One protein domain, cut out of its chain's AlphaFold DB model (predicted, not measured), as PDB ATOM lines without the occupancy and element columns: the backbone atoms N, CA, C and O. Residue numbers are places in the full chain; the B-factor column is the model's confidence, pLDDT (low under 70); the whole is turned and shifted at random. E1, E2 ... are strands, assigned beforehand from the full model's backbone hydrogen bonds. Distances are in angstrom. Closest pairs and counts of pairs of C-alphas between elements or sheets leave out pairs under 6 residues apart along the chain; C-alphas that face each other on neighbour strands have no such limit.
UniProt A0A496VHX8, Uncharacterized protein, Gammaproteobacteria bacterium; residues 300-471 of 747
ATOM      1  N   ILE A 300      81.831  16.814 -93.595       94.25
ATOM      2  CA  ILE A 300      81.238  17.363 -92.366       94.25
ATOM      3  C   ILE A 300      79.757  17.688 -92.583       94.25
ATOM      4  O   ILE A 300      79.391  18.389 -93.529       94.25
ATOM      5  N   ILE A 301      78.916  17.231 -91.660       91.19
ATOM      6  CA  ILE A 301      77.504  17.593 -91.551       91.19
ATOM      7  C   ILE A 301      77.325  18.332 -90.226       91.19
ATOM      8  O   ILE A 301      77.671  17.810 -89.175       91.19
ATOM      9  N   ASP A 302      76.793  19.549 -90.276       90.94
ATOM     10  CA  ASP A 302      76.573  20.403 -89.095       90.94
ATOM     11  C   ASP A 302      75.222  21.129 -89.190       90.94
ATOM     12  O   ASP A 302      75.087  22.317 -88.914       90.94
ATOM     13  N   ARG A 303      74.220  20.433 -89.734       84.44
ATOM     14  CA  ARG A 303      72.862  20.949 -89.929       84.44
ATOM     15  C   ARG A 303      71.851  19.814 -89.923       84.44
ATOM     16  O   ARG A 303      72.216  18.655 -90.124       84.44
ATOM     17  N   MET A 304      70.575  20.166 -89.813       85.81
ATOM     18  CA  MET A 304      69.485  19.228 -90.048       85.81
ATOM     19  C   MET A 304      69.422  18.816 -91.526       85.81
ATOM     20  O   MET A 304      69.418  19.665 -92.425       85.81
ATOM     21  N   CYS A 305      69.366  17.513 -91.783       82.81
ATOM     22  CA  CYS A 305      69.189  16.955 -93.117       82.81
ATOM     23  C   CYS A 305      68.531  15.568 -93.056       82.81
ATOM     24  O   CYS A 305      68.511  14.901 -92.022       82.81
ATOM     25  N   LYS A 306      67.971  15.123 -94.183       85.31
ATOM     26  CA  LYS A 306      67.380  13.782 -94.324       85.31
ATOM     27  C   LYS A 306      67.838  13.123 -95.615       85.31
ATOM     28  O   LYS A 306      68.059  13.835 -96.601       85.31
ATOM     29  N   ASN A 307      67.975  11.795 -95.630       72.88
ATOM     30  CA  ASN A 307      68.515  11.109 -96.805       72.88
ATOM     31  C   ASN A 307      67.939   9.707 -97.070       72.88
ATOM     32  O   ASN A 307      68.615   8.709 -96.891       72.88
ATOM     33  N   ASN A 308      66.726   9.632 -97.622       69.38
ATOM     34  CA  ASN A 308      66.005   8.365 -97.829       69.38
ATOM     35  C   ASN A 308      66.673   7.346 -98.788       69.38
ATOM     36  O   ASN A 308      66.221   6.206 -98.840       69.38
ATOM     37  N   THR A 309      67.659   7.730 -99.614       70.00
ATOM     38  CA  THR A 309      68.205   6.848-100.675       70.00
ATOM     39  C   THR A 309      69.728   6.814-100.807       70.00
ATOM     40  O   THR A 309      70.241   5.951-101.517       70.00
ATOM     41  N   GLN A 310      70.470   7.731-100.182       75.94
ATOM     42  CA  GLN A 310      71.918   7.858-100.377       75.94
ATOM     43  C   GLN A 310      72.677   7.460 -99.109       75.94
ATOM     44  O   GLN A 310      72.324   7.880 -98.010       75.94
ATOM     45  N   VAL A 311      73.737   6.667 -99.291       91.00
ATOM     46  CA  VAL A 311      74.620   6.215 -98.210       91.00
ATOM     47  C   VAL A 311      75.576   7.344 -97.817       91.00
ATOM     48  O   VAL A 311      76.191   7.971 -98.683       91.00
ATOM     49  N   LEU A 312      75.671   7.611 -96.517       93.50
ATOM     50  CA  LEU A 312      76.630   8.522 -95.904       93.50
ATOM     51  C   LEU A 312      77.862   7.709 -95.504       93.50
ATOM     52  O   LEU A 312      77.778   6.859 -94.617       93.50
ATOM     53  N   THR A 313      78.992   7.975 -96.154       95.06
ATOM     54  CA  THR A 313      80.239   7.230 -95.960       95.06
ATOM     55  C   THR A 313      81.318   8.142 -95.399       95.06
ATOM     56  O   THR A 313      81.552   9.223 -95.941       95.06
ATOM     57  N   ASP A 314      81.977   7.697 -94.328       95.25
ATOM     58  CA  ASP A 314      83.095   8.405 -93.685       95.25
ATOM     59  C   ASP A 314      82.766   9.871 -93.323       95.25
ATOM     60  O   ASP A 314      83.560  10.795 -93.527       95.25
ATOM     61  N   VAL A 315      81.538  10.109 -92.844       94.62
ATOM     62  CA  VAL A 315      81.060  11.447 -92.461       94.62
ATOM     63  C   VAL A 315      81.435  11.801 -91.021       94.62
ATOM     64  O   VAL A 315      81.566  10.944 -90.150       94.62
ATOM     65  N   THR A 316      81.557  13.098 -90.751       96.62
ATOM     66  CA  THR A 316      81.651  13.652 -89.393       96.62
ATOM     67  C   THR A 316      80.407  14.483 -89.115       96.62
ATOM     68  O   THR A 316      80.158  15.474 -89.801       96.62
ATOM     69  N   LEU A 317      79.617  14.079 -88.125       95.81
ATOM     70  CA  LEU A 317      78.446  14.810 -87.659       95.81
ATOM     71  C   LEU A 317      78.873  15.699 -86.489       95.81
ATOM     72  O   LEU A 317      79.311  15.206 -85.451       95.81
ATOM     73  N   ASN A 318      78.771  17.010 -86.660       90.94
ATOM     74  CA  ASN A 318      79.020  17.979 -85.596       90.94
ATOM     75  C   ASN A 318      77.784  18.144 -84.697       90.94
ATOM     76  O   ASN A 318      76.730  17.568 -84.955       90.94
ATOM     77  N   ALA A 319      77.906  18.952 -83.643       88.19
ATOM     78  CA  ALA A 319      76.866  19.124 -82.629       88.19
ATOM     79  C   ALA A 319      75.509  19.607 -83.175       88.19
ATOM     80  O   ALA A 319      74.477  19.224 -82.633       88.19
ATOM     81  N   ASN A 320      75.477  20.401 -84.255       83.38
ATOM     82  CA  ASN A 320      74.211  20.864 -84.845       83.38
ATOM     83  C   ASN A 320      73.651  19.893 -85.898       83.38
ATOM     84  O   ASN A 320      72.638  20.181 -86.546       83.38
ATOM     85  N   ALA A 321      74.322  18.762 -86.130       89.31
ATOM     86  CA  ALA A 321      73.841  17.752 -87.054       89.31
ATOM     87  C   ALA A 321      72.602  17.058 -86.482       89.31
ATOM     88  O   ALA A 321      72.628  16.507 -85.385       89.31
ATOM     89  N   ASN A 322      71.530  17.039 -87.269       88.81
ATOM     90  CA  ASN A 322      70.365  16.198 -87.025       88.81
ATOM     91  C   ASN A 322      70.079  15.441 -88.319       88.81
ATOM     92  O   ASN A 322      69.580  16.013 -89.294       88.81
ATOM     93  N   VAL A 323      70.497  14.179 -88.351       91.50
ATOM     94  CA  VAL A 323      70.432  13.322 -89.529       91.50
ATOM     95  C   VAL A 323      69.332  12.295 -89.328       91.50
ATOM     96  O   VAL A 323      69.350  11.527 -88.368       91.50
ATOM     97  N   SER A 324      68.375  12.265 -90.251       88.38
ATOM     98  CA  SER A 324      67.263  11.312 -90.207       88.38
ATOM     99  C   SER A 324      67.156  10.476 -91.481       88.38
ATOM    100  O   SER A 324      67.608  10.901 -92.554       88.38
ATOM    101  N   HIS A 325      66.535   9.296 -91.376       86.00
ATOM    102  CA  HIS A 325      66.183   8.448 -92.524       86.00
ATOM    103  C   HIS A 325      67.368   8.106 -93.429       86.00
ATOM    104  O   HIS A 325      67.206   8.083 -94.643       86.00
ATOM    105  N   SER A 326      68.563   7.920 -92.864       89.75
ATOM    106  CA  SER A 326      69.807   7.781 -93.628       89.75
ATOM    107  C   SER A 326      70.427   6.396 -93.464       89.75
ATOM    108  O   SER A 326      70.190   5.702 -92.478       89.75
ATOM    109  N   THR A 327      71.260   6.010 -94.430       93.88
ATOM    110  CA  THR A 327      72.069   4.787 -94.361       93.88
ATOM    111  C   THR A 327      73.535   5.159 -94.167       93.88
ATOM    112  O   THR A 327      74.049   5.964 -94.940       93.88
ATOM    113  N   PHE A 328      74.217   4.583 -93.177       95.69
ATOM    114  CA  PHE A 328      75.612   4.898 -92.844       95.69
ATOM    115  C   PHE A 328      76.577   3.762 -93.194       95.69
ATOM    116  O   PHE A 328      76.268   2.591 -92.966       95.69
ATOM    117  N   ALA A 329      77.759   4.124 -93.695       95.31
ATOM    118  CA  ALA A 329      78.863   3.225 -94.023       95.31
ATOM    119  C   ALA A 329      80.222   3.812 -93.601       95.31
ATOM    120  O   ALA A 329      80.356   5.019 -93.392       95.31
ATOM    121  N   GLY A 330      81.250   2.964 -93.532       95.19
ATOM    122  CA  GLY A 330      82.607   3.395 -93.183       95.19
ATOM    123  C   GLY A 330      82.736   3.837 -91.723       95.19
ATOM    124  O   GLY A 330      82.038   3.320 -90.850       95.19
ATOM    125  N   VAL A 331      83.644   4.771 -91.449       97.31
ATOM    126  CA  VAL A 331      83.922   5.276 -90.098       97.31
ATOM    127  C   VAL A 331      83.253   6.630 -89.897       97.31
ATOM    128  O   VAL A 331      83.653   7.627 -90.490       97.31
ATOM    129  N   VAL A 332      82.254   6.683 -89.020       96.94
ATOM    130  CA  VAL A 332      81.476   7.891 -88.742       96.94
ATOM    131  C   VAL A 332      81.778   8.405 -87.340       96.94
ATOM    132  O   VAL A 332      81.637   7.690 -86.348       96.94
ATOM    133  N   GLN A 333      82.155   9.677 -87.247       97.38
ATOM    134  CA  GLN A 333      82.233  10.385 -85.970       97.38
ATOM    135  C   GLN A 333      80.936  11.149 -85.764       97.38
ATOM    136  O   GLN A 333      80.600  12.008 -86.576       97.38
ATOM    137  N   ASN A 334      80.201  10.840 -84.703       97.25
ATOM    138  CA  ASN A 334      78.932  11.471 -84.398       97.25
ATOM    139  C   ASN A 334      79.036  12.309 -83.121       97.25
ATOM    140  O   ASN A 334      79.320  11.789 -82.051       97.25
ATOM    141  N   ASN A 335      78.768  13.604 -83.234       94.00
ATOM    142  CA  ASN A 335      78.570  14.517 -82.109       94.00
ATOM    143  C   ASN A 335      77.160  15.133 -82.112       94.00
ATOM    144  O   ASN A 335      76.878  15.982 -81.272       94.00
ATOM    145  N   GLY A 336      76.310  14.746 -83.067       90.19
ATOM    146  CA  GLY A 336      74.940  15.229 -83.227       90.19
ATOM    147  C   GLY A 336      73.912  14.125 -82.977       90.19
ATOM    148  O   GLY A 336      74.164  13.183 -82.221       90.19
ATOM    149  N   ILE A 337      72.753  14.243 -83.628       92.62
ATOM    150  CA  ILE A 337      71.615  13.328 -83.481       92.62
ATOM    151  C   ILE A 337      71.440  12.494 -84.753       92.62
ATOM    152  O   ILE A 337      71.340  13.042 -85.857       92.62
ATOM    153  N   ILE A 338      71.337  11.173 -84.596       95.12
ATOM    154  CA  ILE A 338      70.943  10.228 -85.648       95.12
ATOM    155  C   ILE A 338      69.558   9.661 -85.320       95.12
ATOM    156  O   ILE A 338      69.308   9.211 -84.205       95.12
ATOM    157  N   SER A 339      68.649   9.646 -86.298       90.81
ATOM    158  CA  SER A 339      67.296   9.107 -86.115       90.81
ATOM    159  C   SER A 339      66.802   8.282 -87.298       90.81
ATOM    160  O   SER A 339      67.141   8.563 -88.448       90.81
ATOM    161  N   GLN A 340      65.974   7.267 -87.028       87.12
ATOM    162  CA  GLN A 340      65.252   6.498 -88.061       87.12
ATOM    163  C   GLN A 340      66.178   5.981 -89.176       87.12
ATOM    164  O   GLN A 340      65.907   6.175 -90.355       87.12
ATOM    165  N   SER A 341      67.341   5.442 -88.812       93.00
ATOM    166  CA  SER A 341      68.459   5.230 -89.740       93.00
ATOM    167  C   SER A 341      68.995   3.802 -89.690       93.00
ATOM    168  O   SER A 341      68.803   3.081 -88.710       93.00
ATOM    169  N   THR A 342      69.700   3.417 -90.752       94.56
ATOM    170  CA  THR A 342      70.317   2.095 -90.895       94.56
ATOM    171  C   THR A 342      71.836   2.214 -90.902       94.56
ATOM    172  O   THR A 342      72.401   3.062 -91.592       94.56
ATOM    173  N   VAL A 343      72.518   1.338 -90.175       97.25
ATOM    174  CA  VAL A 343      73.982   1.254 -90.131       97.25
ATOM    175  C   VAL A 343      74.409  -0.030 -90.820       97.25
ATOM    176  O   VAL A 343      74.002  -1.110 -90.404       97.25
ATOM    177  N   GLN A 344      75.192   0.088 -91.891       96.56
ATOM    178  CA  GLN A 344      75.576  -1.054 -92.717       96.56
ATOM    179  C   GLN A 344      76.621  -1.942 -92.042       96.56
ATOM    180  O   GLN A 344      77.407  -1.503 -91.198       96.56
ATOM    181  N   THR A 345      76.679  -3.190 -92.502       96.06
ATOM    182  CA  THR A 345      77.740  -4.135 -92.147       96.06
ATOM    183  C   THR A 345      79.130  -3.511 -92.334       96.06
ATOM    184  O   THR A 345      79.443  -2.945 -93.382       96.06
ATOM    185  N   GLY A 346      79.981  -3.625 -91.311       93.56
ATOM    186  CA  GLY A 346      81.351  -3.097 -91.315       93.56
ATOM    187  C   GLY A 346      81.476  -1.598 -91.017       93.56
ATOM    188  O   GLY A 346      82.595  -1.126 -90.827       93.56
ATOM    189  N   ALA A 347      80.367  -0.856 -90.929       97.50
ATOM    190  CA  ALA A 347      80.394   0.532 -90.488       97.50
ATOM    191  C   ALA A 347      80.714   0.627 -88.989       97.50
ATOM    192  O   ALA A 347      80.299  -0.227 -88.201       97.50
ATOM    193  N   VAL A 348      81.420   1.683 -88.587       98.25
ATOM    194  CA  VAL A 348      81.710   1.995 -87.183       98.25
ATOM    195  C   VAL A 348      81.290   3.430 -86.922       98.25
ATOM    196  O   VAL A 348      81.873   4.350 -87.489       98.25
ATOM    197  N   ILE A 349      80.302   3.627 -86.053       98.38
ATOM    198  CA  ILE A 349      79.863   4.957 -85.635       98.38
ATOM    199  C   ILE A 349      80.236   5.166 -84.173       98.38
ATOM    200  O   ILE A 349      79.936   4.325 -83.330       98.38
ATOM    201  N   THR A 350      80.901   6.280 -83.876       98.44
ATOM    202  CA  THR A 350      81.349   6.609 -82.516       98.44
ATOM    203  C   THR A 350      80.726   7.913 -82.050       98.44
ATOM    204  O   THR A 350      80.851   8.916 -82.752       98.44
ATOM    205  N   GLY A 351      80.116   7.916 -80.865       96.19
ATOM    206  CA  GLY A 351      79.620   9.126 -80.216       96.19
ATOM    207  C   GLY A 351      78.173   9.512 -80.536       96.19
ATOM    208  O   GLY A 351      77.468   8.869 -81.323       96.19
ATOM    209  N   GLY A 352      77.770  10.621 -79.914       94.88
ATOM    210  CA  GLY A 352      76.533  11.351 -80.177       94.88
ATOM    211  C   GLY A 352      75.273  10.671 -79.653       94.88
ATOM    212  O   GLY A 352      75.327   9.751 -78.832       94.88
ATOM    213  N   GLU A 353      74.131  11.179 -80.107       97.25
ATOM    214  CA  GLU A 353      72.809  10.767 -79.646       97.25
ATOM    215  C   GLU A 353      72.036  10.029 -80.743       97.25
ATOM    216  O   GLU A 353      72.085  10.388 -81.923       97.25
ATOM    217  N   TYR A 354      71.305   8.993 -80.342       96.62
ATOM    218  CA  TYR A 354      70.453   8.194 -81.215       96.62
ATOM    219  C   TYR A 354      69.008   8.245 -80.720       96.62
ATOM    220  O   TYR A 354      68.748   8.065 -79.529       96.62
ATOM    221  N   THR A 355      68.060   8.445 -81.637       89.62
ATOM    222  CA  THR A 355      66.623   8.482 -81.325       89.62
ATOM    223  C   THR A 355      65.764   7.764 -82.377       89.62
ATOM    224  O   THR A 355      66.229   7.419 -83.466       89.62
ATOM    225  N   GLY A 356      64.491   7.517 -82.062       85.50
ATOM    226  CA  GLY A 356      63.573   6.739 -82.898       85.50
ATOM    227  C   GLY A 356      63.969   5.261 -82.994       85.50
ATOM    228  O   GLY A 356      64.246   4.634 -81.973       85.50
ATOM    229  N   TYR A 357      63.972   4.724 -84.218       91.50
ATOM    230  CA  TYR A 357      64.283   3.322 -84.528       91.50
ATOM    231  C   TYR A 357      65.583   3.228 -85.328       91.50
ATOM    232  O   TYR A 357      65.711   3.880 -86.368       91.50
ATOM    233  N   ILE A 358      66.538   2.422 -84.869       95.81
ATOM    234  CA  ILE A 358      67.827   2.223 -85.540       95.81
ATOM    235  C   ILE A 358      68.007   0.751 -85.900       95.81
ATOM    236  O   ILE A 358      67.998  -0.116 -85.027       95.81
ATOM    237  N   THR A 359      68.249   0.475 -87.179       96.88
ATOM    238  CA  THR A 359      68.671  -0.855 -87.641       96.88
ATOM    239  C   THR A 359      70.188  -0.874 -87.734       96.88
ATOM    240  O   THR A 359      70.769  -0.145 -88.536       96.88
ATOM    241  N   ASN A 360      70.846  -1.695 -86.927       98.06
ATOM    242  CA  ASN A 360      72.297  -1.769 -86.865       98.06
ATOM    243  C   ASN A 360      72.802  -3.120 -87.380       98.06
ATOM    244  O   ASN A 360      72.485  -4.170 -86.838       98.06
ATOM    245  N   GLU A 361      73.644  -3.088 -88.406       97.50
ATOM    246  CA  GLU A 361      74.435  -4.233 -88.873       97.50
ATOM    247  C   GLU A 361      75.945  -4.002 -88.663       97.50
ATOM    248  O   GLU A 361      76.760  -4.899 -88.892       97.50
ATOM    249  N   GLY A 362      76.330  -2.796 -88.236       97.69
ATOM    250  CA  GLY A 362      77.707  -2.378 -87.989       97.69
ATOM    251  C   GLY A 362      78.067  -2.380 -86.503       97.69
ATOM    252  O   GLY A 362      77.617  -3.230 -85.732       97.69
ATOM    253  N   THR A 363      78.921  -1.438 -86.102       98.62
ATOM    254  CA  THR A 363      79.324  -1.212 -84.709       98.62
ATOM    255  C   THR A 363      78.963   0.202 -84.260       98.62
ATOM    256  O   THR A 363      79.396   1.171 -84.882       98.62
ATOM    257  N   LEU A 364      78.229   0.324 -83.154       98.81
ATOM    258  CA  LEU A 364      77.966   1.595 -82.473       98.81
ATOM    259  C   LEU A 364      78.800   1.669 -81.195       98.81
ATOM    260  O   LEU A 364      78.770   0.745 -80.383       98.81
ATOM    261  N   THR A 365      79.535   2.763 -81.018       98.62
ATOM    262  CA  THR A 365      80.495   2.932 -79.920       98.62
ATOM    263  C   THR A 365      80.231   4.226 -79.155       98.62
ATOM    264  O   THR A 365      80.004   5.261 -79.776       98.62
ATOM    265  N   ASP A 366      80.297   4.181 -77.823       98.38
ATOM    266  CA  ASP A 366      80.309   5.363 -76.940       98.38
ATOM    267  C   ASP A 366      79.164   6.372 -77.168       98.38
ATOM    268  O   ASP A 366      79.402   7.563 -77.368       98.38
ATOM    269  N   PHE A 367      77.910   5.916 -77.152       98.56
ATOM    270  CA  PHE A 367      76.753   6.742 -77.510       98.56
ATOM    271  C   PHE A 367      75.686   6.838 -76.416       98.56
ATOM    272  O   PHE A 367      75.627   6.032 -75.480       98.56
ATOM    273  N   VAL A 368      74.818   7.842 -76.564       98.44
ATOM    274  CA  VAL A 368      73.600   8.008 -75.766       98.44
ATOM    275  C   VAL A 368      72.390   7.657 -76.626       98.44
ATOM    276  O   VAL A 368      72.274   8.097 -77.768       98.44
ATOM    277  N   PHE A 369      71.481   6.859 -76.082       98.19
ATOM    278  CA  PHE A 369      70.227   6.495 -76.718       98.19
ATOM    279  C   PHE A 369      69.054   7.122 -75.978       98.19
ATOM    280  O   PHE A 369      68.942   6.980 -74.764       98.19
ATOM    281  N   VAL A 370      68.177   7.795 -76.715       90.38
ATOM    282  CA  VAL A 370      66.932   8.393 -76.203       90.38
ATOM    283  C   VAL A 370      65.710   7.960 -77.027       90.38
ATOM    284  O   VAL A 370      64.635   8.540 -76.906       90.38
ATOM    285  N   GLY A 371      65.883   6.970 -77.911       79.69
ATOM    286  CA  GLY A 371      64.861   6.487 -78.840       79.69
ATOM    287  C   GLY A 371      64.056   5.293 -78.335       79.69
ATOM    288  O   GLY A 371      64.130   4.915 -77.168       79.69
ATOM    289  N   ALA A 372      63.303   4.680 -79.246       83.38
ATOM    290  CA  ALA A 372      62.451   3.528 -78.965       83.38
ATOM    291  C   ALA A 372      63.202   2.193 -79.112       83.38
ATOM    292  O   ALA A 372      63.152   1.361 -78.213       83.38
ATOM    293  N   GLU A 373      63.934   1.983 -80.210       97.69
ATOM    294  CA  GLU A 373      64.637   0.716 -80.461       97.69
ATOM    295  C   GLU A 373      65.985   0.895 -81.182       97.69
ATOM    296  O   GLU A 373      66.091   1.664 -82.142       97.69
ATOM    297  N   ILE A 374      66.997   0.118 -80.774       98.25
ATOM    298  CA  ILE A 374      68.137  -0.247 -81.633       98.25
ATOM    299  C   ILE A 374      68.145  -1.761 -81.808       98.25
ATOM    300  O   ILE A 374      68.194  -2.503 -80.828       98.25
ATOM    301  N   LYS A 375      68.146  -2.222 -83.056       98.31
ATOM    302  CA  LYS A 375      68.081  -3.644 -83.388       98.31
ATOM    303  C   LYS A 375      69.321  -4.101 -84.143       98.31
ATOM    304  O   LYS A 375      69.620  -3.569 -85.211       98.31
ATOM    305  N   GLY A 376      69.977  -5.139 -83.633       97.25
ATOM    306  CA  GLY A 376      71.070  -5.830 -84.310       97.25
ATOM    307  C   GLY A 376      72.467  -5.240 -84.098       97.25
ATOM    308  O   GLY A 376      72.681  -4.234 -83.415       97.25
ATOM    309  N   GLY A 377      73.433  -5.895 -84.743       97.69
ATOM    310  CA  GLY A 377      74.808  -5.426 -84.869       97.69
ATOM    311  C   GLY A 377      75.588  -5.476 -83.557       97.69
ATOM    312  O   GLY A 377      75.236  -6.201 -82.624       97.69
ATOM    313  N   LYS A 378      76.706  -4.749 -83.514       98.69
ATOM    314  CA  LYS A 378      77.620  -4.720 -82.371       98.69
ATOM    315  C   LYS A 378      77.522  -3.395 -81.616       98.69
ATOM    316  O   LYS A 378      77.533  -2.334 -82.235       98.69
ATOM    317  N   LEU A 379      77.485  -3.455 -80.291       98.81
ATOM    318  CA  LEU A 379      77.623  -2.304 -79.401       98.81
ATOM    319  C   LEU A 379      78.978  -2.372 -78.689       98.81
ATOM    320  O   LEU A 379      79.448  -3.463 -78.358       98.81
ATOM    321  N   ALA A 380      79.623  -1.228 -78.482       98.69
ATOM    322  CA  ALA A 380      80.947  -1.145 -77.876       98.69
ATOM    323  C   ALA A 380      81.095   0.075 -76.955       98.69
ATOM    324  O   ALA A 380      80.416   1.091 -77.115       98.69
ATOM    325  N   GLY A 381      82.039  -0.010 -76.017       98.50
ATOM    326  CA  GLY A 381      82.370   1.101 -75.127       98.50
ATOM    327  C   GLY A 381      81.262   1.393 -74.115       98.50
ATOM    328  O   GLY A 381      80.662   0.473 -73.555       98.50
ATOM    329  N   LYS A 382      81.017   2.675 -73.842       98.56
ATOM    330  CA  LYS A 382      80.005   3.136 -72.882       98.56
ATOM    331  C   LYS A 382      78.704   3.476 -73.595       98.56
ATOM    332  O   LYS A 382      78.609   4.499 -74.266       98.56
ATOM    333  N   VAL A 383      77.687   2.657 -73.388       98.75
ATOM    334  CA  VAL A 383      76.345   2.860 -73.931       98.75
ATOM    335  C   VAL A 383      75.430   3.306 -72.803       98.75
ATOM    336  O   VAL A 383      75.276   2.595 -71.812       98.75
ATOM    337  N   ARG A 384      74.814   4.482 -72.944       98.56
ATOM    338  CA  ARG A 384      73.779   4.943 -72.009       98.56
ATOM    339  C   ARG A 384      72.439   4.994 -72.705       98.56
ATOM    340  O   ARG A 384      72.314   5.658 -73.727       98.56
ATOM    341  N   ASN A 385      71.439   4.357 -72.129       97.38
ATOM    342  CA  ASN A 385      70.066   4.451 -72.578       97.38
ATOM    343  C   ASN A 385      69.287   5.333 -71.596       97.38
ATOM    344  O   ASN A 385      68.968   4.925 -70.486       97.38
ATOM    345  N   ASN A 386      69.028   6.566 -72.018       95.12
ATOM    346  CA  ASN A 386      68.285   7.585 -71.280       95.12
ATOM    347  C   ASN A 386      66.895   7.822 -71.904       95.12
ATOM    348  O   ASN A 386      66.340   8.921 -71.839       95.12
ATOM    349  N   SER A 387      66.363   6.811 -72.592       86.38
ATOM    350  CA  SER A 387      65.060   6.887 -73.240       86.38
ATOM    351  C   SER A 387      63.940   7.016 -72.213       86.38
ATOM    352  O   SER A 387      63.808   6.188 -71.315       86.38
ATOM    353  N   GLN A 388      63.100   8.036 -72.388       86.00
ATOM    354  CA  GLN A 388      61.889   8.254 -71.584       86.00
ATOM    355  C   GLN A 388      60.681   7.464 -72.118       86.00
ATOM    356  O   GLN A 388      59.599   7.536 -71.550       86.00
ATOM    357  N   VAL A 389      60.861   6.724 -73.219       80.56
ATOM    358  CA  VAL A 389      59.811   5.948 -73.905       80.56
ATOM    359  C   VAL A 389      60.084   4.439 -73.858       80.56
ATOM    360  O   VAL A 389      59.651   3.694 -74.731       80.56
ATOM    361  N   GLY A 390      60.863   3.975 -72.874       83.50
ATOM    362  CA  GLY A 390      61.150   2.547 -72.695       83.50
ATOM    363  C   GLY A 390      62.104   1.960 -73.741       83.50
ATOM    364  O   GLY A 390      61.917   0.821 -74.178       83.50
ATOM    365  N   GLY A 391      63.116   2.735 -74.149       90.12
ATOM    366  CA  GLY A 391      64.078   2.361 -75.185       90.12
ATOM    367  C   GLY A 391      64.711   0.982 -74.979       90.12
ATOM    368  O   GLY A 391      65.184   0.671 -73.883       90.12
ATOM    369  N   VAL A 392      64.774   0.177 -76.042       97.75
ATOM    370  CA  VAL A 392      65.246  -1.217 -75.989       97.75
ATOM    371  C   VAL A 392      66.356  -1.517 -77.002       97.75
ATOM    372  O   VAL A 392      66.341  -1.031 -78.134       97.75
ATOM    373  N   PHE A 393      67.315  -2.357 -76.603       98.75
ATOM    374  CA  PHE A 393      68.306  -2.955 -77.498       98.75
ATOM    375  C   PHE A 393      67.953  -4.409 -77.804       98.75
ATOM    376  O   PHE A 393      67.850  -5.229 -76.893       98.75
ATOM    377  N   VAL A 394      67.772  -4.733 -79.084       98.69
ATOM    378  CA  VAL A 394      67.223  -6.022 -79.525       98.69
ATOM    379  C   VAL A 394      68.249  -6.803 -80.344       98.69
ATOM    380  O   VAL A 394      68.728  -6.300 -81.360       98.69
ATOM    381  N   ASN A 395      68.535  -8.052 -79.963       98.06
ATOM    382  CA  ASN A 395      69.433  -8.968 -80.691       98.06
ATOM    383  C   ASN A 395      70.830  -8.376 -80.968       98.06
ATOM    384  O   ASN A 395      71.276  -8.311 -82.119       98.06
ATOM    385  N   VAL A 396      71.504  -7.893 -79.922       98.50
ATOM    386  CA  VAL A 396      72.784  -7.179 -80.038       98.50
ATOM    387  C   VAL A 396      73.971  -8.029 -79.580       98.50
ATOM    388  O   VAL A 396      73.895  -8.801 -78.625       98.50
ATOM    389  N   ARG A 397      75.114  -7.838 -80.245       98.69
ATOM    390  CA  ARG A 397      76.417  -8.357 -79.809       98.69
ATOM    391  C   ARG A 397      77.169  -7.276 -79.051       98.69
ATOM    392  O   ARG A 397      77.211  -6.133 -79.497       98.69
ATOM    393  N   LEU A 398      77.822  -7.617 -77.953       98.75
ATOM    394  CA  LEU A 398      78.541  -6.667 -77.111       98.75
ATOM    395  C   LEU A 398      80.048  -6.892 -77.252       98.75
ATOM    396  O   LEU A 398      80.552  -8.013 -77.172       98.75
ATOM    397  N   ALA A 399      80.788  -5.819 -77.524       98.56
ATOM    398  CA  ALA A 399      82.245  -5.853 -77.554       98.56
ATOM    399  C   ALA A 399      82.817  -6.152 -76.162       98.56
ATOM    400  O   ALA A 399      82.136  -5.969 -75.150       98.56
ATOM    401  N   ALA A 400      84.093  -6.537 -76.113       98.25
ATOM    402  CA  ALA A 400      84.783  -6.723 -74.845       98.25
ATOM    403  C   ALA A 400      84.703  -5.454 -73.980       98.25
ATOM    404  O   ALA A 400      84.940  -4.353 -74.482       98.25
ATOM    405  N   ASN A 401      84.378  -5.624 -72.698       97.56
ATOM    406  CA  ASN A 401      84.271  -4.557 -71.699       97.56
ATOM    407  C   ASN A 401      83.234  -3.467 -72.035       97.56
ATOM    408  O   ASN A 401      83.339  -2.333 -71.562       97.56
ATOM    409  N   THR A 402      82.240  -3.786 -72.866       98.69
ATOM    410  CA  THR A 402      81.105  -2.881 -73.103       98.69
ATOM    411  C   THR A 402      80.335  -2.683 -71.805       98.69
ATOM    412  O   THR A 402      80.120  -3.641 -71.069       98.69
ATOM    413  N   SER A 403      79.891  -1.461 -71.529       98.56
ATOM    414  CA  SER A 403      78.977  -1.171 -70.422       98.56
ATOM    415  C   SER A 403      77.684  -0.615 -70.986       98.56
ATOM    416  O   SER A 403      77.717   0.395 -71.691       98.56
ATOM    417  N   ILE A 404      76.564  -1.241 -70.637       98.75
ATOM    418  CA  ILE A 404      75.221  -0.727 -70.898       98.75
ATOM    419  C   ILE A 404      74.628  -0.245 -69.581       98.75
ATOM    420  O   ILE A 404      74.669  -0.959 -68.581       98.75
ATOM    421  N   ASP A 405      74.113   0.977 -69.595       98.62
ATOM    422  CA  ASP A 405      73.518   1.638 -68.440       98.62
ATOM    423  C   ASP A 405      72.158   2.225 -68.837       98.62
ATOM    424  O   ASP A 405      72.108   3.102 -69.706       98.62
ATOM    425  N   GLY A 406      71.072   1.732 -68.237       97.19
ATOM    426  CA  GLY A 406      69.714   2.217 -68.491       97.19
ATOM    427  C   GLY A 406      68.886   1.386 -69.481       97.19
ATOM    428  O   GLY A 406      69.412   0.637 -70.311       97.19
ATOM    429  N   GLY A 407      67.568   1.597 -69.443       97.56
ATOM    430  CA  GLY A 407      66.599   1.105 -70.428       97.56
ATOM    431  C   GLY A 407      66.360  -0.405 -70.390       97.56
ATOM    432  O   GLY A 407      66.241  -0.990 -69.316       97.56
ATOM    433  N   ALA A 408      66.231  -1.035 -71.560       98.19
ATOM    434  CA  ALA A 408      65.971  -2.470 -71.656       98.19
ATOM    435  C   ALA A 408      66.810  -3.180 -72.726       98.19
ATOM    436  O   ALA A 408      67.246  -2.578 -73.711       98.19
ATOM    437  N   VAL A 409      66.971  -4.492 -72.565       98.56
ATOM    438  CA  VAL A 409      67.494  -5.401 -73.596       98.56
ATOM    439  C   VAL A 409      66.488  -6.516 -73.886       98.56
ATOM    440  O   VAL A 409      65.716  -6.904 -73.006       98.56
ATOM    441  N   GLN A 410      66.472  -7.013 -75.126       98.25
ATOM    442  CA  GLN A 410      65.555  -8.069 -75.558       98.25
ATOM    443  C   GLN A 410      66.166  -9.007 -76.612       98.25
ATOM    444  O   GLN A 410      66.890  -8.578 -77.513       98.25
ATOM    445  N   GLY A 411      65.800 -10.286 -76.548       98.25
ATOM    446  CA  GLY A 411      66.230 -11.302 -77.508       98.25
ATOM    447  C   GLY A 411      67.622 -11.840 -77.182       98.25
ATOM    448  O   GLY A 411      67.953 -12.033 -76.016       98.25
ATOM    449  N   GLU A 412      68.440 -12.114 -78.196       98.38
ATOM    450  CA  GLU A 412      69.778 -12.682 -77.986       98.38
ATOM    451  C   GLU A 412      70.808 -11.586 -77.683       98.38
ATOM    452  O   GLU A 412      71.143 -10.770 -78.546       98.38
ATOM    453  N   ILE A 413      71.335 -11.580 -76.458       98.69
ATOM    454  CA  ILE A 413      72.331 -10.615 -75.988       98.69
ATOM    455  C   ILE A 413      73.627 -11.367 -75.696       98.69
ATOM    456  O   ILE A 413      73.736 -12.102 -74.714       98.69
ATOM    457  N   SER A 414      74.618 -11.190 -76.566       98.31
ATOM    458  CA  SER A 414      75.867 -11.960 -76.517       98.31
ATOM    459  C   SER A 414      77.078 -11.053 -76.341       98.31
ATOM    460  O   SER A 414      77.401 -10.245 -77.211       98.31
ATOM    461  N   GLY A 415      77.759 -11.179 -75.206       98.06
ATOM    462  CA  GLY A 415      79.015 -10.494 -74.929       98.06
ATOM    463  C   GLY A 415      80.253 -11.275 -75.358       98.06
ATOM    464  O   GLY A 415      80.188 -12.335 -75.985       98.06
ATOM    465  N   ASN A 416      81.412 -10.709 -75.036       97.00
ATOM    466  CA  ASN A 416      82.706 -11.315 -75.313       97.00
ATOM    467  C   ASN A 416      83.187 -12.115 -74.084       97.00
ATOM    468  O   ASN A 416      83.232 -11.533 -73.006       97.00
ATOM    469  N   PRO A 417      83.586 -13.393 -74.217       93.88
ATOM    470  CA  PRO A 417      83.992 -14.215 -73.071       93.88
ATOM    471  C   PRO A 417      85.267 -13.721 -72.359       93.88
ATOM    472  O   PRO A 417      85.370 -13.849 -71.144       93.88
ATOM    473  N   GLU A 418      86.205 -13.097 -73.081       92.50
ATOM    474  CA  GLU A 418      87.472 -12.571 -72.530       92.50
ATOM    475  C   GLU A 418      87.305 -11.217 -71.825       92.50
ATOM    476  O   GLU A 418      88.182 -10.753 -71.100       92.50
ATOM    477  N   GLY A 419      86.179 -10.548 -72.060       95.31
ATOM    478  CA  GLY A 419      85.819  -9.299 -71.404       95.31
ATOM    479  C   GLY A 419      84.307  -9.141 -71.412       95.31
ATOM    480  O   GLY A 419      83.802  -8.383 -72.249       95.31
ATOM    481  N   PRO A 420      83.583  -9.866 -70.541       97.25
ATOM    482  CA  PRO A 420      82.127  -9.843 -70.513       97.25
ATOM    483  C   PRO A 420      81.581  -8.420 -70.393       97.25
ATOM    484  O   PRO A 420      82.166  -7.556 -69.736       97.25
ATOM    485  N   ALA A 421      80.465  -8.153 -71.066       98.38
ATOM    486  CA  ALA A 421      79.855  -6.829 -71.033       98.38
ATOM    487  C   ALA A 421      79.070  -6.621 -69.734       98.38
ATOM    488  O   ALA A 421      78.343  -7.511 -69.307       98.38
ATOM    489  N   LEU A 422      79.182  -5.439 -69.134       98.56
ATOM    490  CA  LEU A 422      78.504  -5.074 -67.895       98.56
ATOM    491  C   LEU A 422      77.132  -4.454 -68.184       98.56
ATOM    492  O   LEU A 422      77.049  -3.417 -68.847       98.56
ATOM    493  N   LEU A 423      76.074  -5.061 -67.651       98.69
ATOM    494  CA  LEU A 423      74.697  -4.567 -67.706       98.69
ATOM    495  C   LEU A 423      74.330  -3.926 -66.365       98.69
ATOM    496  O   LEU A 423      74.594  -4.526 -65.323       98.69
ATOM    497  N   LYS A 424      73.753  -2.718 -66.378       97.88
ATOM    498  CA  LYS A 424      73.355  -1.979 -65.168       97.88
ATOM    499  C   LYS A 424      72.103  -1.142 -65.388       97.88
ATOM    500  O   LYS A 424      71.898  -0.628 -66.488       97.88
ATOM    501  N   ASN A 425      71.335  -0.948 -64.316       97.25
ATOM    502  CA  ASN A 425      70.155  -0.077 -64.266       97.25
ATOM    503  C   ASN A 425      69.182  -0.334 -65.425       97.25
ATOM    504  O   ASN A 425      68.683   0.606 -66.043       97.25
ATOM    505  N   LEU A 426      68.984  -1.599 -65.789       98.12
ATOM    506  CA  LEU A 426      68.223  -1.967 -66.975       98.12
ATOM    507  C   LEU A 426      67.387  -3.214 -66.744       98.12
ATOM    508  O   LEU A 426      67.682  -4.033 -65.876       98.12
ATOM    509  N   LYS A 427      66.375  -3.374 -67.589       98.00
ATOM    510  CA  LYS A 427      65.499  -4.539 -67.593       98.00
ATOM    511  C   LYS A 427      65.845  -5.499 -68.731       98.00
ATOM    512  O   LYS A 427      65.951  -5.092 -69.890       98.00
ATOM    513  N   VAL A 428      65.983  -6.781 -68.422       98.31
ATOM    514  CA  VAL A 428      66.097  -7.862 -69.407       98.31
ATOM    515  C   VAL A 428      64.704  -8.433 -69.630       98.31
ATOM    516  O   VAL A 428      64.120  -9.017 -68.722       98.31
ATOM    517  N   ARG A 429      64.152  -8.226 -70.830       97.12
ATOM    518  CA  ARG A 429      62.764  -8.598 -71.141       97.12
ATOM    519  C   ARG A 429      62.588 -10.109 -71.302       97.12
ATOM    520  O   ARG A 429      63.508 -10.783 -71.766       97.12
ATOM    521  N   LYS A 430      61.382 -10.615 -71.025       94.94
ATOM    522  CA  LYS A 430      61.009 -12.035 -71.210       94.94
ATOM    523  C   LYS A 430      61.390 -12.606 -72.585       94.94
ATOM    524  O   LYS A 430      61.311 -11.902 -73.600       94.94
ATOM    525  N   GLY A 431      61.773 -13.884 -72.621       94.62
ATOM    526  CA  GLY A 431      62.206 -14.581 -73.839       94.62
ATOM    527  C   GLY A 431      63.571 -14.125 -74.370       94.62
ATOM    528  O   GLY A 431      63.889 -14.340 -75.543       94.62
ATOM    529  N   SER A 432      64.362 -13.444 -73.538       98.31
ATOM    530  CA  SER A 432      65.741 -13.078 -73.862       98.31
ATOM    531  C   SER A 432      66.710 -14.172 -73.449       98.31
ATOM    532  O   SER A 432      66.479 -14.877 -72.471       98.31
ATOM    533  N   ARG A 433      67.838 -14.248 -74.153       98.44
ATOM    534  CA  ARG A 433      68.947 -15.139 -73.824       98.44
ATOM    535  C   ARG A 433      70.225 -14.337 -73.636       98.44
ATOM    536  O   ARG A 433      70.639 -13.619 -74.550       98.44
ATOM    537  N   LEU A 434      70.846 -14.465 -72.468       98.69
ATOM    538  CA  LEU A 434      72.074 -13.760 -72.101       98.69
ATOM    539  C   LEU A 434      73.278 -14.701 -72.163       98.69
ATOM    540  O   LEU A 434      73.215 -15.813 -71.652       98.69
ATOM    541  N   ILE A 435      74.380 -14.266 -72.772       98.44
ATOM    542  CA  ILE A 435      75.612 -15.062 -72.902       98.44
ATOM    543  C   ILE A 435      76.815 -14.137 -72.702       98.44
ATOM    544  O   ILE A 435      76.863 -13.071 -73.318       98.44
ATOM    545  N   ASN A 436      77.811 -14.542 -71.907       97.81
ATOM    546  CA  ASN A 436      79.052 -13.783 -71.673       97.81
ATOM    547  C   ASN A 436      78.825 -12.319 -71.232       97.81
ATOM    548  O   ASN A 436      79.430 -11.386 -71.775       97.81
ATOM    549  N   VAL A 437      77.930 -12.100 -70.268       98.56
ATOM    550  CA  VAL A 437      77.639 -10.777 -69.689       98.56
ATOM    551  C   VAL A 437      77.743 -10.804 -68.169       98.56
ATOM    552  O   VAL A 437      77.568 -11.842 -67.539       98.56
ATOM    553  N   ILE A 438      78.004  -9.646 -67.576       98.62
ATOM    554  CA  ILE A 438      77.971  -9.428 -66.133       98.62
ATOM    555  C   ILE A 438      76.674  -8.700 -65.795       98.62
ATOM    556  O   ILE A 438      76.423  -7.590 -66.274       98.62
ATOM    557  N   ILE A 439      75.876  -9.325 -64.940       98.44
ATOM    558  CA  ILE A 439      74.706  -8.745 -64.297       98.44
ATOM    559  C   ILE A 439      75.205  -7.880 -63.134       98.44
ATOM    560  O   ILE A 439      75.717  -8.386 -62.131       98.44
ATOM    561  N   GLY A 440      75.151  -6.563 -63.339       97.19
ATOM    562  CA  GLY A 440      75.572  -5.546 -62.382       97.19
ATOM    563  C   GLY A 440      74.406  -4.943 -61.606       97.19
ATOM    564  O   GLY A 440      73.343  -5.544 -61.486       97.19
ATOM    565  N   GLU A 441      74.593  -3.735 -61.076       94.31
ATOM    566  CA  GLU A 441      73.630  -3.111 -60.167       94.31
ATOM    567  C   GLU A 441      72.278  -2.839 -60.853       94.31
ATOM    568  O   GLU A 441      72.232  -2.384 -61.999       94.31
ATOM    569  N   ASN A 442      71.178  -3.072 -60.126       94.56
ATOM    570  CA  ASN A 442      69.806  -2.763 -60.556       94.56
ATOM    571  C   ASN A 442      69.446  -3.344 -61.936       94.56
ATOM    572  O   ASN A 442      68.816  -2.677 -62.758       94.56
ATOM    573  N   VAL A 443      69.904  -4.566 -62.217       97.44
ATOM    574  CA  VAL A 443      69.429  -5.327 -63.372       97.44
ATOM    575  C   VAL A 443      68.247  -6.180 -62.946       97.44
ATOM    576  O   VAL A 443      68.377  -7.009 -62.045       97.44
ATOM    577  N   GLU A 444      67.120  -5.979 -63.618       95.56
ATOM    578  CA  GLU A 444      65.895  -6.753 -63.432       95.56
ATOM    579  C   GLU A 444      65.792  -7.814 -64.530       95.56
ATOM    580  O   GLU A 444      65.858  -7.489 -65.719       95.56
ATOM    581  N   LEU A 445      65.643  -9.078 -64.139       95.38
ATOM    582  CA  LEU A 445      65.402 -10.191 -65.055       95.38
ATOM    583  C   LEU A 445      63.908 -10.518 -65.018       95.38
ATOM    584  O   LEU A 445      63.389 -10.842 -63.952       95.38
ATOM    585  N   ASP A 446      63.220 -10.412 -66.155       94.31
ATOM    586  CA  ASP A 446      61.861 -10.947 -66.278       94.31
ATOM    587  C   ASP A 446      61.856 -12.479 -66.137       94.31
ATOM    588  O   ASP A 446      62.874 -13.150 -66.337       94.31
ATOM    589  N   ASP A 447      60.672 -13.038 -65.876       88.19
ATOM    590  CA  ASP A 447      60.437 -14.473 -66.012       88.19
ATOM    591  C   ASP A 447      60.822 -14.953 -67.424       88.19
ATOM    592  O   ASP A 447      60.667 -14.231 -68.418       88.19
ATOM    593  N   ASP A 448      61.288 -16.201 -67.518       90.06
ATOM    594  CA  ASP A 448      61.629 -16.851 -68.793       90.06
ATOM    595  C   ASP A 448      62.838 -16.217 -69.521       90.06
ATOM    596  O   ASP A 448      62.982 -16.301 -70.743       90.06
ATOM    597  N   VAL A 449      63.718 -15.539 -68.776       96.00
ATOM    598  CA  VAL A 449      65.046 -15.149 -69.266       96.00
ATOM    599  C   VAL A 449      65.995 -16.340 -69.162       96.00
ATOM    600  O   VAL A 449      66.275 -16.855 -68.080       96.00
ATOM    601  N   GLU A 450      66.552 -16.747 -70.299       97.44
ATOM    602  CA  GLU A 450      67.541 -17.813 -70.367       97.44
ATOM    603  C   GLU A 450      68.944 -17.270 -70.083       97.44
ATOM    604  O   GLU A 450      69.494 -16.452 -70.831       97.44
ATOM    605  N   LEU A 451      69.567 -17.767 -69.020       97.69
ATOM    606  CA  LEU A 451      70.961 -17.476 -68.713       97.69
ATOM    607  C   LEU A 451      71.859 -18.559 -69.314       97.69
ATOM    608  O   LEU A 451      71.742 -19.741 -68.999       97.69
ATOM    609  N   GLY A 452      72.734 -18.146 -70.223       96.69
ATOM    610  CA  GLY A 452      73.684 -19.008 -70.904       96.69
ATOM    611  C   GLY A 452      75.089 -18.961 -70.309       96.69
ATOM    612  O   GLY A 452      75.363 -18.328 -69.291       96.69
ATOM    613  N   GLU A 453      76.003 -19.635 -70.999       96.06
ATOM    614  CA  GLU A 453      77.413 -19.722 -70.626       96.06
ATOM    615  C   GLU A 453      78.067 -18.336 -70.478       96.06
ATOM    616  O   GLU A 453      77.822 -17.413 -71.263       96.06
ATOM    617  N   GLY A 454      78.902 -18.194 -69.449       96.25
ATOM    618  CA  GLY A 454      79.671 -16.988 -69.155       96.25
ATOM    619  C   GLY A 454      78.866 -15.837 -68.548       96.25
ATOM    620  O   GLY A 454      79.411 -14.739 -68.417       96.25
ATOM    621  N   VAL A 455      77.595 -16.046 -68.187       98.19
ATOM    622  CA  VAL A 455      76.843 -15.071 -67.384       98.19
ATOM    623  C   VAL A 455      77.379 -15.063 -65.950       98.19
ATOM    624  O   VAL A 455      77.511 -16.113 -65.325       98.19
ATOM    625  N   ARG A 456      77.681 -13.868 -65.433       97.75
ATOM    626  CA  ARG A 456      78.221 -13.648 -64.081       97.75
ATOM    627  C   ARG A 456      77.429 -12.589 -63.326       97.75
ATOM    628  O   ARG A 456      76.757 -11.766 -63.943       97.75
ATOM    629  N   PHE A 457      77.561 -12.567 -62.007       97.44
ATOM    630  CA  PHE A 457      76.818 -11.689 -61.108       97.44
ATOM    631  C   PHE A 457      77.754 -10.931 -60.171       97.44
ATOM    632  O   PHE A 457      78.677 -11.507 -59.595       97.44
ATOM    633  N   ARG A 458      77.480  -9.640 -59.966       95.19
ATOM    634  CA  ARG A 458      78.166  -8.839 -58.936       95.19
ATOM    635  C   ARG A 458      77.572  -9.001 -57.544       95.19
ATOM    636  O   ARG A 458      78.267  -8.790 -56.554       95.19
ATOM    637  N   HIS A 459      76.290  -9.350 -57.474       89.81
ATOM    638  CA  HIS A 459      75.535  -9.419 -56.232       89.81
ATOM    639  C   HIS A 459      74.824 -10.764 -56.113       89.81
ATOM    640  O   HIS A 459      74.152 -11.216 -57.040       89.81
ATOM    641  N   SER A 460      74.970 -11.403 -54.954       87.88
ATOM    642  CA  SER A 460      74.409 -12.731 -54.667       87.88
ATOM    643  C   SER A 460      72.876 -12.774 -54.691       87.88
ATOM    644  O   SER A 460      72.264 -13.821 -54.910       87.88
ATOM    645  N   GLU A 461      72.249 -11.619 -54.484       86.94
ATOM    646  CA  GLU A 461      70.811 -11.383 -54.511       86.94
ATOM    647  C   GLU A 461      70.237 -11.522 -55.924       86.94
ATOM    648  O   GLU A 461      69.069 -11.860 -56.074       86.94
ATOM    649  N   GLN A 462      71.061 -11.295 -56.951       89.19
ATOM    650  CA  GLN A 462      70.664 -11.383 -58.359       89.19
ATOM    651  C   GLN A 462      70.839 -12.789 -58.941       89.19
ATOM    652  O   GLN A 462      70.405 -13.042 -60.062       89.19
ATOM    653  N   ILE A 463      71.489 -13.693 -58.203       92.31
ATOM    654  CA  ILE A 463      71.664 -15.081 -58.624       92.31
ATOM    655  C   ILE A 463      70.309 -15.784 -58.495       92.31
ATOM    656  O   ILE A 463      69.779 -15.841 -57.377       92.31
ATOM    657  N   PRO A 464      69.757 -16.324 -59.596       91.38
ATOM    658  CA  PRO A 464      68.482 -17.019 -59.560       91.38
ATOM    659  C   PRO A 464      68.597 -18.334 -58.787       91.38
ATOM    660  O   PRO A 464      69.662 -18.955 -58.715       91.38
ATOM    661  N   ASP A 465      67.470 -18.782 -58.245       90.88
ATOM    662  CA  ASP A 465      67.356 -20.145 -57.746       90.88
ATOM    663  C   ASP A 465      67.373 -21.138 -58.918       90.88
ATOM    664  O   ASP A 465      66.912 -20.841 -60.020       90.88
ATOM    665  N   GLY A 466      67.880 -22.347 -58.677       92.94
ATOM    666  CA  GLY A 466      67.928 -23.409 -59.682       92.94
ATOM    667  C   GLY A 466      69.342 -23.872 -60.013       92.94
ATOM    668  O   GLY A 466      70.261 -23.735 -59.208       92.94
ATOM    669  N   GLU A 467      69.478 -24.514 -61.173       96.06
ATOM    670  CA  GLU A 467      70.737 -25.074 -61.665       96.06
ATOM    671  C   GLU A 467      71.591 -23.998 -62.346       96.06
ATOM    672  O   GLU A 467      71.118 -23.286 -63.228       96.06
ATOM    673  N   LEU A 468      72.864 -23.917 -61.961       97.19
ATOM    674  CA  LEU A 468      73.802 -22.867 -62.361       97.19
ATOM    675  C   LEU A 468      75.024 -23.421 -63.109       97.19
ATOM    676  O   LEU A 468      75.789 -22.643 -63.676       97.19
ATOM    677  N   ILE A 469      75.216 -24.747 -63.179       96.38
ATOM    678  CA  ILE A 469      76.385 -25.349 -63.850       96.38
ATOM    679  C   ILE A 469      76.470 -24.984 -65.343       96.38
ATOM    680  O   ILE A 469      77.556 -24.938 -65.917       96.38
ATOM    681  N   GLY A 470      75.329 -24.687 -65.978       95.69
ATOM    682  CA  GLY A 470      75.257 -24.249 -67.375       95.69
ATOM    683  C   GLY A 470      75.847 -22.858 -67.633       95.69
ATOM    684  O   GLY A 470      76.172 -22.546 -68.777       95.69
ATOM    685  N   LEU A 471      76.018 -22.046 -66.585       97.56
ATOM    686  CA  LEU A 471      76.633 -20.719 -66.676       97.56
ATOM    687  C   LEU A 471      78.162 -20.799 -66.715       97.56
ATOM    688  O   LEU A 471      78.815 -19.879 -67.204       97.56
TER     689      LEU A 471
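AT A GLANCE: This is residues 300 to 471 of the 747 residues of an uncharacterized protein of Gammaproteobacteria bacterium (UniProt A0A496VHX8). The chain is wound in stacked turns, a solenoid, with short parallel strands stacked along its length as walls. The twisted branched sheet E1, E2, E4, E5, E7, E9, E11, E14, E16, E19 and E22 runs along it; across from it stand E3, E6, E8, E10 and E12, then E13, E15, E18 and E21, with E17 and E20 as a small further wall. Residues 446 to 471, at one end, hold no named element. The printed part has 172 residues, with 22 strands from E1 to E22 along the chain and no named helix; the class is all strand, with 78 residues, under half, in named elements. It is compact by its radius of gyration of the C-alphas, 16.4 A, yet elongated, spanning 53 by 30 by 22 A.

HOW THE PARTS SIT: E1, residues 304 to 306, is parallel to E4, residues 322 to 324, with N 305 and O 322 2.9 A apart, within hydrogen-bond range. E2, residues 311 to 313, is parallel to E5, residues 327 to 329, with N 312 and O 327 at 2.8 A. E4 and E5 lie on one side of E7, residues 337 to 343, with N 323 and O 337 at 2.9 A and N 328 and O 342 at 2.9 A. On the other side of E7 is E9, residues 353 to 360, with N 338 and O 353 at 2.9 A; E9 bends by 107 degrees at residue 356. From E9 on, E11 at 373 to 375, E14 at 392 to 394, E16 at 408 to 410, E19 at 426 to 428 and E22 at 443 to 445 are each the parallel neighbour of the one before; for instance, N 358 and O 373 are 2.9 A apart. This sheet makes a sandwich, two sheets face to face, the parts that face each other 9.3 A centre to centre, with the parallel sheet E3, 315 to 317, E6, 331 to 334, E8, 348 to 350, E10, 363 to 365, and E12, 378 to 380, in that order; N 332 and O 348 are 2.8 A apart. A third parallel sheet runs E13, 382 to 385, E15, 403 to 405, E18, 421 to 424, and E21, 437 to 439, with N 383 and O 403 at 2.8 A. E17, 412 to 414, is parallel to E20, 433 to 435, with N 413 and O 433 at 2.9 A.

IN THESE COORDINATES: E1 begins at C-alpha 304, (69.485, 19.228, -90.048). E7 measures 14.0 A and E9 14.5 A from first to last C-alpha. E22 ends at C-alpha 445, (65.402, -10.191, -65.055).

THE WHOLE: The farthest C-alphas, of Arg 303 and Glu 467, are 54.1 A apart. The printed part has no cut and no long link. The mean pLDDT of the printed part is 94.4, and residue 308 alone is under 70.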